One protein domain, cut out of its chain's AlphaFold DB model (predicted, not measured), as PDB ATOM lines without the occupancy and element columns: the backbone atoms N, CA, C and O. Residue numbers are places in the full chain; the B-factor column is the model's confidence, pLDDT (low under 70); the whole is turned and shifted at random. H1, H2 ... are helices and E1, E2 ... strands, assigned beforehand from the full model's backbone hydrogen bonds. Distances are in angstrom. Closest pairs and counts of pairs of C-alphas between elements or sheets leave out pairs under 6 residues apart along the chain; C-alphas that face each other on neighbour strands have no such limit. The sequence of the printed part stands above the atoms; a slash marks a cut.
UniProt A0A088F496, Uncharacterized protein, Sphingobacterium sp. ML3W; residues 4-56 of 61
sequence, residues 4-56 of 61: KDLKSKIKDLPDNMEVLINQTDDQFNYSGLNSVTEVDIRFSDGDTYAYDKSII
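Overview. This is residues 4 to 56 of the 61 residues of an uncharacterized protein of Sphingobacterium sp. ML3W (UniProt A0A088F496). Two hairpins of two strands each follow one another along an extended model, with a short helix on the E2 side of the first hairpin. The first hairpin, E1 and E2, and H1 make one end; the second hairpin, E3 and E4, reaches away as an arm to the other end, and residues 11 to 16 of the link after H1 stick out as a loop. The printed part has 53 residues, with one named helix and four named strands in the order H1 E1 E2 E3 E4; the class is mostly strand, in two separate antiparallel sheets, E1 - E2 and E3 - E4. The whole is extended, with a radius of gyration of the C-alphas of 15.8 A, and flat, spanning 49 by 28 by 13 A.

Arrangement. Start with H1, residues 4 to 10, where every O i to N i+4 pair is within hydrogen-bond range. Go on to E1, residues 19 to 24, and E2, residues 27 to 32: they are a hairpin, antiparallel with 155 degrees between their directions. Look there for N 20 and O 31, 2.9 A apart, and N 27 and O 24, 2.8 A apart, both within hydrogen-bond range. H1 comes nearest to E2 at Leu 6 and Phe 28, the closest C-alphas of the two, 7.0 A apart. Further along, E3, residues 38 to 45, and E4, residues 48 to 55, form the other hairpin, antiparallel at 151 degrees. Check N 39 and O 54, 2.9 A apart, and N 43 and O 50, 3.0 A apart, both within hydrogen-bond range. E2 and E3 are apart, though a tight link of 5 residues joins them; H1 is apart from E3 and from E4.

Along the chain. Find C-alpha 4 at (98.185, -39.948, -23.243); from there H1 runs 10.3 A to C-alpha 10. E1 begins at C-alpha 19, at (88.346, -35.380, -10.438), and is 16.1 A long from first to last C-alpha. E2 runs 17.3 A from C-alpha 27 to C-alpha 32. E3, from C-alpha 38 to C-alpha 45, and E4, from C-alpha 48, are each 21.8 A long; E4 ends at C-alpha 55, at (82.570, -24.626, -9.536).

Size, cuts and confidence. The two C-alphas farthest apart are those of Ser 8 and Asp 47, 48.9 A. The printed part runs from 4 to 56 with no cut and has no long link; the link from H1 to E1, of 8 residues, is short, and the others are tight. The mean pLDDT of the printed part is 76.8; look for values under 70 at residues 35 to 43, residue 45 and residues 48 to 56.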
ATOM      1  N   LYS A   4      97.456 -38.726 -23.612       90.38
ATOM      2  CA  LYS A   4      98.185 -39.948 -23.243       90.38
ATOM      3  C   LYS A   4      98.764 -39.832 -21.833       90.38
ATOM      4  O   LYS A   4      98.634 -40.769 -21.049       90.38
ATOM      5  N   ASP A   5      99.343 -38.677 -21.513       87.31
ATOM      6  CA  ASP A   5      99.914 -38.413 -20.191       87.31
ATOM      7  C   ASP A   5      98.821 -38.357 -19.124       87.31
ATOM      8  O   ASP A   5      98.975 -38.943 -18.054       87.31
ATOM      9  N   LEU A   6      97.690 -37.710 -19.434       87.06
ATOM     10  CA  LEU A   6      96.536 -37.635 -18.540       87.06
ATOM     11  C   LEU A   6      96.024 -39.036 -18.185       87.06
ATOM     12  O   LEU A   6      95.922 -39.366 -17.007       87.06
ATOM     13  N   LYS A   7      95.788 -39.889 -19.192       88.25
ATOM     14  CA  LYS A   7      95.346 -41.281 -18.993       88.25
ATOM     15  C   LYS A   7      96.306 -42.078 -18.116       88.25
ATOM     16  O   LYS A   7      95.855 -42.892 -17.322       88.25
ATOM     17  N   SER A   8      97.613 -41.853 -18.255       90.25
ATOM     18  CA  SER A   8      98.604 -42.527 -17.415       90.25
ATOM     19  C   SER A   8      98.539 -42.063 -15.963       90.25
ATOM     20  O   SER A   8      98.704 -42.893 -15.079       90.25
ATOM     21  N   LYS A   9      98.316 -40.769 -15.708       86.19
ATOM     22  CA  LYS A   9      98.289 -40.224 -14.342       86.19
ATOM     23  C   LYS A   9      97.012 -40.557 -13.577       86.19
ATOM     24  O   LYS A   9      97.080 -40.783 -12.376       86.19
ATOM     25  N   ILE A  10      95.864 -40.598 -14.255       86.38
ATOM     26  CA  ILE A  10      94.583 -40.906 -13.599       86.38
ATOM     27  C   ILE A  10      94.363 -42.409 -13.387       86.38
ATOM     28  O   ILE A  10      93.498 -42.784 -12.609       86.38
ATOM     29  N   LYS A  11      95.138 -43.271 -14.062       88.12
ATOM     30  CA  LYS A  11      94.999 -44.734 -13.984       88.12
ATOM     31  C   LYS A  11      95.185 -45.282 -12.566       88.12
ATOM     32  O   LYS A  11      94.563 -46.279 -12.226       88.12
ATOM     33  N   ASP A  12      96.054 -44.648 -11.784       85.88
ATOM     34  CA  ASP A  12      96.408 -45.100 -10.436       85.88
ATOM     35  C   ASP A  12      95.561 -44.418  -9.344       85.88
ATOM     36  O   ASP A  12      95.801 -44.625  -8.152       85.88
ATOM     37  N   LEU A  13      94.587 -43.581  -9.724       86.75
ATOM     38  CA  LEU A  13      93.668 -42.955  -8.775       86.75
ATOM     39  C   LEU A  13      92.600 -43.955  -8.305       86.75
ATOM     40  O   LEU A  13      92.252 -44.872  -9.048       86.75
ATOM     41  N   PRO A  14      92.050 -43.781  -7.090       88.38
ATOM     42  CA  PRO A  14      90.935 -44.595  -6.618       88.38
ATOM     43  C   PRO A  14      89.713 -44.478  -7.537       88.38
ATOM     44  O   PRO A  14      89.345 -43.374  -7.937       88.38
ATOM     45  N   ASP A  15      89.028 -45.596  -7.789       85.94
ATOM     46  CA  ASP A  15      87.848 -45.650  -8.671       85.94
ATOM     47  C   ASP A  15      86.697 -44.730  -8.223       85.94
ATOM     48  O   ASP A  15      85.870 -44.311  -9.028       85.94
ATOM     49  N   ASN A  16      86.627 -44.423  -6.927       86.19
ATOM     50  CA  ASN A  16      85.608 -43.572  -6.318       86.19
ATOM     51  C   ASN A  16      86.054 -42.110  -6.141       86.19
ATOM     52  O   ASN A  16      85.395 -41.359  -5.423       86.19
ATOM     53  N   MET A  17      87.183 -41.713  -6.730       84.12
ATOM     54  CA  MET A  17      87.685 -40.347  -6.644       84.12
ATOM     55  C   MET A  17      87.066 -39.468  -7.733       84.12
ATOM     56  O   MET A  17      87.252 -39.703  -8.924       84.12
ATOM     57  N   GLU A  18      86.389 -38.400  -7.317       84.00
ATOM     58  CA  GLU A  18      85.925 -37.363  -8.234       84.00
ATOM     59  C   GLU A  18      87.079 -36.425  -8.596       84.00
ATOM     60  O   GLU A  18      87.763 -35.868  -7.728       84.00
ATOM     61  N   VAL A  19      87.298 -36.247  -9.897       84.44
ATOM     62  CA  VAL A  19      88.346 -35.380 -10.438       84.44
ATOM     63  C   VAL A  19      87.758 -34.379 -11.411       84.44
ATOM     64  O   VAL A  19      86.862 -34.688 -12.196       84.44
ATOM     65  N   LEU A  20      88.311 -33.178 -11.381       84.75
ATOM     66  CA  LEU A  20      88.085 -32.159 -12.384       84.75
ATOM     67  C   LEU A  20      89.180 -32.282 -13.445       84.75
ATOM     68  O   LEU A  20      90.363 -32.339 -13.110       84.75
ATOM     69  N   ILE A  21      88.790 -32.302 -14.718       85.69
ATOM     70  CA  ILE A  21      89.714 -32.232 -15.854       85.69
ATOM     71  C   ILE A  21      89.437 -30.924 -16.584       85.69
ATOM     72  O   ILE A  21      88.317 -30.692 -17.039       85.69
ATOM     73  N   ASN A  22      90.459 -30.090 -16.717       84.38
ATOM     74  CA  ASN A  22      90.405 -28.830 -17.444       84.38
ATOM     75  C   ASN A  22      91.436 -28.820 -18.578       84.38
ATOM     76  O   ASN A  22      92.484 -29.465 -18.508       84.38
ATOM     77  N   GLN A  23      91.112 -28.095 -19.646       83.69
ATOM     78  CA  GLN A  23      92.009 -27.862 -20.771       83.69
ATOM     79  C   GLN A  23      92.216 -26.358 -20.925       83.69
ATOM     80  O   GLN A  23      91.255 -25.631 -21.158       83.69
ATOM     81  N   THR A  24      93.465 -25.920 -20.824       82.38
ATOM     82  CA  THR A  24      93.901 -24.530 -21.010       82.38
ATOM     83  C   THR A  24      95.097 -24.510 -21.949       82.38
ATOM     84  O   THR A  24      95.984 -25.349 -21.819       82.38
ATOM     85  N   ASP A  25      95.095 -23.618 -22.944       83.44
ATOM     86  CA  ASP A  25      96.161 -23.489 -23.956       83.44
ATOM     87  C   ASP A  25      96.639 -24.835 -24.545       83.44
ATOM     88  O   ASP A  25      97.830 -25.153 -24.561       83.44
ATOM     89  N   ASP A  26      95.691 -25.674 -24.980       82.06
ATOM     90  CA  ASP A  26      95.929 -27.032 -25.513       82.06
ATOM     91  C   ASP A  26      96.623 -28.015 -24.552       82.06
ATOM     92  O   ASP A  26      97.047 -29.113 -24.933       82.06
ATOM     93  N   GLN A  27      96.690 -27.669 -23.272       79.88
ATOM     94  CA  GLN A  27      97.211 -28.515 -22.217       79.88
ATOM     95  C   GLN A  27      96.087 -29.021 -21.323       79.88
ATOM     96  O   GLN A  27      95.338 -28.253 -20.732       79.88
ATOM     97  N   PHE A  28      96.024 -30.342 -21.151       85.00
ATOM     98  CA  PHE A  28      95.193 -30.923 -20.101       85.00
ATOM     99  C   PHE A  28      95.859 -30.759 -18.733       85.00
ATOM    100  O   PHE A  28      97.084 -30.908 -18.616       85.00
ATOM    101  N   ASN A  29      95.032 -30.507 -17.727       82.56
ATOM    102  CA  ASN A  29      95.342 -30.522 -16.306       82.56
ATOM    103  C   ASN A  29      94.227 -31.293 -15.572       82.56
ATOM    104  O   ASN A  29      93.142 -31.515 -16.117       82.56
ATOM    105  N   TYR A  30      94.516 -31.774 -14.363       84.62
ATOM    106  CA  TYR A  30      93.501 -32.387 -13.509       84.62
ATOM    107  C   TYR A  30      93.766 -32.088 -12.035       84.62
ATOM    108  O   TYR A  30      94.919 -31.951 -11.618       84.62
ATOM    109  N   SER A  31      92.696 -32.028 -11.250       83.31
ATOM    110  CA  SER A  31      92.728 -31.837  -9.801       83.31
ATOM    111  C   SER A  31      91.621 -32.652  -9.128       83.31
ATOM    112  O   SER A  31      90.679 -33.108  -9.778       83.31
ATOM    113  N   GLY A  32      91.743 -32.896  -7.820       81.88
ATOM    114  CA  GLY A  32      90.660 -33.517  -7.054       81.88
ATOM    115  C   GLY A  32      89.480 -32.557  -6.945       81.88
ATOM    116  O   GLY A  32      89.687 -31.369  -6.697       81.88
ATOM    117  N   LEU A  33      88.247 -33.040  -7.096       78.56
ATOM    118  CA  LEU A  33      87.066 -32.171  -7.006       78.56
ATOM    119  C   LEU A  33      86.970 -31.479  -5.631       78.56
ATOM    120  O   LEU A  33      86.625 -30.308  -5.536       78.56
ATOM    121  N   ASN A  34      87.409 -32.173  -4.579       72.31
ATOM    122  CA  ASN A  34      87.534 -31.660  -3.212       72.31
ATOM    123  C   ASN A  34      88.539 -30.505  -3.036       72.31
ATOM    124  O   ASN A  34      88.550 -29.867  -1.986       72.31
ATOM    125  N   SER A  35      89.415 -30.278  -4.014       67.00
ATOM    126  CA  SER A  35      90.384 -29.180  -4.003       67.00
ATOM    127  C   SER A  35      89.842 -27.906  -4.651       67.00
ATOM    128  O   SER A  35      90.519 -26.880  -4.631       67.00
ATOM    129  N   VAL A  36      88.631 -27.960  -5.215       69.50
ATOM    130  CA  VAL A  36      88.008 -26.827  -5.894       69.50
ATOM    131  C   VAL A  36      87.047 -26.107  -4.952       69.50
ATOM    132  O   VAL A  36      86.334 -26.725  -4.165       69.50
ATOM    133  N   THR A  37      87.048 -24.775  -5.012       68.19
ATOM    134  CA  THR A  37      86.144 -23.947  -4.206       68.19
ATOM    135  C   THR A  37      84.776 -23.892  -4.881       68.19
ATOM    136  O   THR A  37      84.645 -23.357  -5.982       68.19
ATOM    137  N   GLU A  38      83.756 -24.448  -4.222       66.75
ATOM    138  CA  GLU A  38      82.356 -24.204  -4.580       66.75
ATOM    139  C   GLU A  38      81.980 -22.769  -4.207       66.75
ATOM    140  O   GLU A  38      82.308 -22.288  -3.118       66.75
ATOM    141  N   VAL A  39      81.251 -22.098  -5.090       65.94
ATOM    142  CA  VAL A  39      80.606 -20.822  -4.787       65.94
ATOM    143  C   VAL A  39      79.118 -20.903  -5.087       65.94
ATOM    144  O   VAL A  39      78.689 -21.509  -6.071       65.94
ATOM    145  N   ASP A  40      78.331 -20.237  -4.251       65.06
ATOM    146  CA  ASP A  40      76.928 -19.984  -4.547       65.06
ATOM    147  C   ASP A  40      76.850 -18.810  -5.524       65.06
ATOM    148  O   ASP A  40      77.077 -17.652  -5.156       65.06
ATOM    149  N   ILE A  41      76.547 -19.103  -6.789       66.62
ATOM    150  CA  ILE A  41      76.318 -18.055  -7.784       66.62
ATOM    151  C   ILE A  41      74.845 -17.671  -7.747       66.62
ATOM    152  O   ILE A  41      73.947 -18.509  -7.836       66.62
ATOM    153  N   ARG A  42      74.605 -16.366  -7.621       68.19
ATOM    154  CA  ARG A  42      73.275 -15.772  -7.700       68.19
ATOM    155  C   ARG A  42      72.967 -15.442  -9.155       68.19
ATOM    156  O   ARG A  42      73.544 -14.506  -9.706       68.19
ATOM    157  N   PHE A  43      72.018 -16.158  -9.742       66.88
ATOM    158  CA  PHE A  43      71.446 -15.797 -11.035       66.88
ATOM    159  C   PHE A  43      70.180 -14.969 -10.798       66.88
ATOM    160  O   PHE A  43      69.320 -15.351 -10.000       66.88
ATOM    161  N   SER A  44      70.081 -13.815 -11.456       70.62
ATOM    162  CA  SER A  44      68.881 -12.976 -11.437       70.62
ATOM    163  C   SER A  44      68.234 -12.960 -12.814       70.62
ATOM    164  O   SER A  44      68.873 -12.533 -13.777       70.62
ATOM    165  N   ASP A  45      66.967 -13.357 -12.879       62.53
ATOM    166  CA  ASP A  45      66.085 -13.084 -14.014       62.53
ATOM    167  C   ASP A  45      64.858 -12.322 -13.490       62.53
ATOM    168  O   ASP A  45      63.975 -12.883 -12.833       62.53
ATOM    169  N   GLY A  46      64.865 -10.998 -13.668       75.50
ATOM    170  CA  GLY A  46      63.882 -10.099 -13.058       75.50
ATOM    171  C   GLY A  46      63.938 -10.106 -11.521       75.50
ATOM    172  O   GLY A  46      64.998  -9.902 -10.934       75.50
ATOM    173  N   ASP A  47      62.791 -10.343 -10.875       70.50
ATOM    174  CA  ASP A  47      62.642 -10.353  -9.407       70.50
ATOM    175  C   ASP A  47      62.923 -11.725  -8.761       70.50
ATOM    176  O   ASP A  47      62.818 -11.877  -7.540       70.50
ATOM    177  N   THR A  48      63.270 -12.743  -9.557       56.84
ATOM    178  CA  THR A  48      63.522 -14.103  -9.058       56.84
ATOM    179  C   THR A  48      65.017 -14.360  -8.934       56.84
ATOM    180  O   THR A  48      65.784 -14.142  -9.871       56.84
ATOM    181  N   TYR A  49      65.422 -14.867  -7.768       61.09
ATOM    182  CA  TYR A  49      66.789 -15.308  -7.519       61.09
ATOM    183  C   TYR A  49      66.848 -16.831  -7.500       61.09
ATOM    184  O   TYR A  49      66.143 -17.467  -6.717       61.09
ATOM    185  N   ALA A  50      67.716 -17.390  -8.339       58.94
ATOM    186  CA  ALA A  50      68.120 -18.786  -8.270       58.94
ATOM    187  C   ALA A  50      69.556 -18.865  -7.743       58.94
ATOM    188  O   ALA A  50      70.406 -18.043  -8.097       58.94
ATOM    189  N   TYR A  51      69.801 -19.850  -6.884       62.09
ATOM    190  CA  TYR A  51      71.123 -20.171  -6.361       62.09
ATOM    191  C   TYR A  51      71.493 -21.550  -6.880       62.09
ATOM    192  O   TYR A  51      70.703 -22.484  -6.726       62.09
ATOM    193  N   ASP A  52      72.664 -21.659  -7.496       64.56
ATOM    194  CA  ASP A  52      73.211 -22.943  -7.917       64.56
ATOM    195  C   ASP A  52      74.650 -23.086  -7.428       64.56
ATOM    196  O   ASP A  52      75.429 -22.120  -7.436       64.56
ATOM    197  N   LYS A  53      74.989 -24.304  -7.012       62.75
ATOM    198  CA  LYS A  53      76.340 -24.650  -6.588       62.75
ATOM    199  C   LYS A  53      77.209 -24.734  -7.824       62.75
ATOM    200  O   LYS A  53      77.101 -25.668  -8.614       62.75
ATOM    201  N   SER A  54      78.070 -23.745  -7.988       64.75
ATOM    202  CA  SER A  54      78.929 -23.647  -9.157       64.75
ATOM    203  C   SER A  54      80.383 -23.828  -8.763       64.75
ATOM    204  O   SER A  54      80.842 -23.362  -7.719       64.75
ATOM    205  N   ILE A  55      81.125 -24.491  -9.640       67.50
ATOM    206  CA  ILE A  55      82.570 -24.626  -9.536       67.50
ATOM    207  C   ILE A  55      83.182 -23.477 -10.337       67.50
ATOM    208  O   ILE A  55      82.981 -23.404 -11.551       67.50
ATOM    209  N   ILE A  56      83.922 -22.575  -9.684       64.19
ATOM    210  CA  ILE A  56      84.705 -21.570 -10.413       64.19
ATOM    211  C   ILE A  56      85.996 -22.223 -10.900       64.19
ATOM    212  O   ILE A  56      86.865 -22.600 -10.116       64.19
TER     213      ILE A  56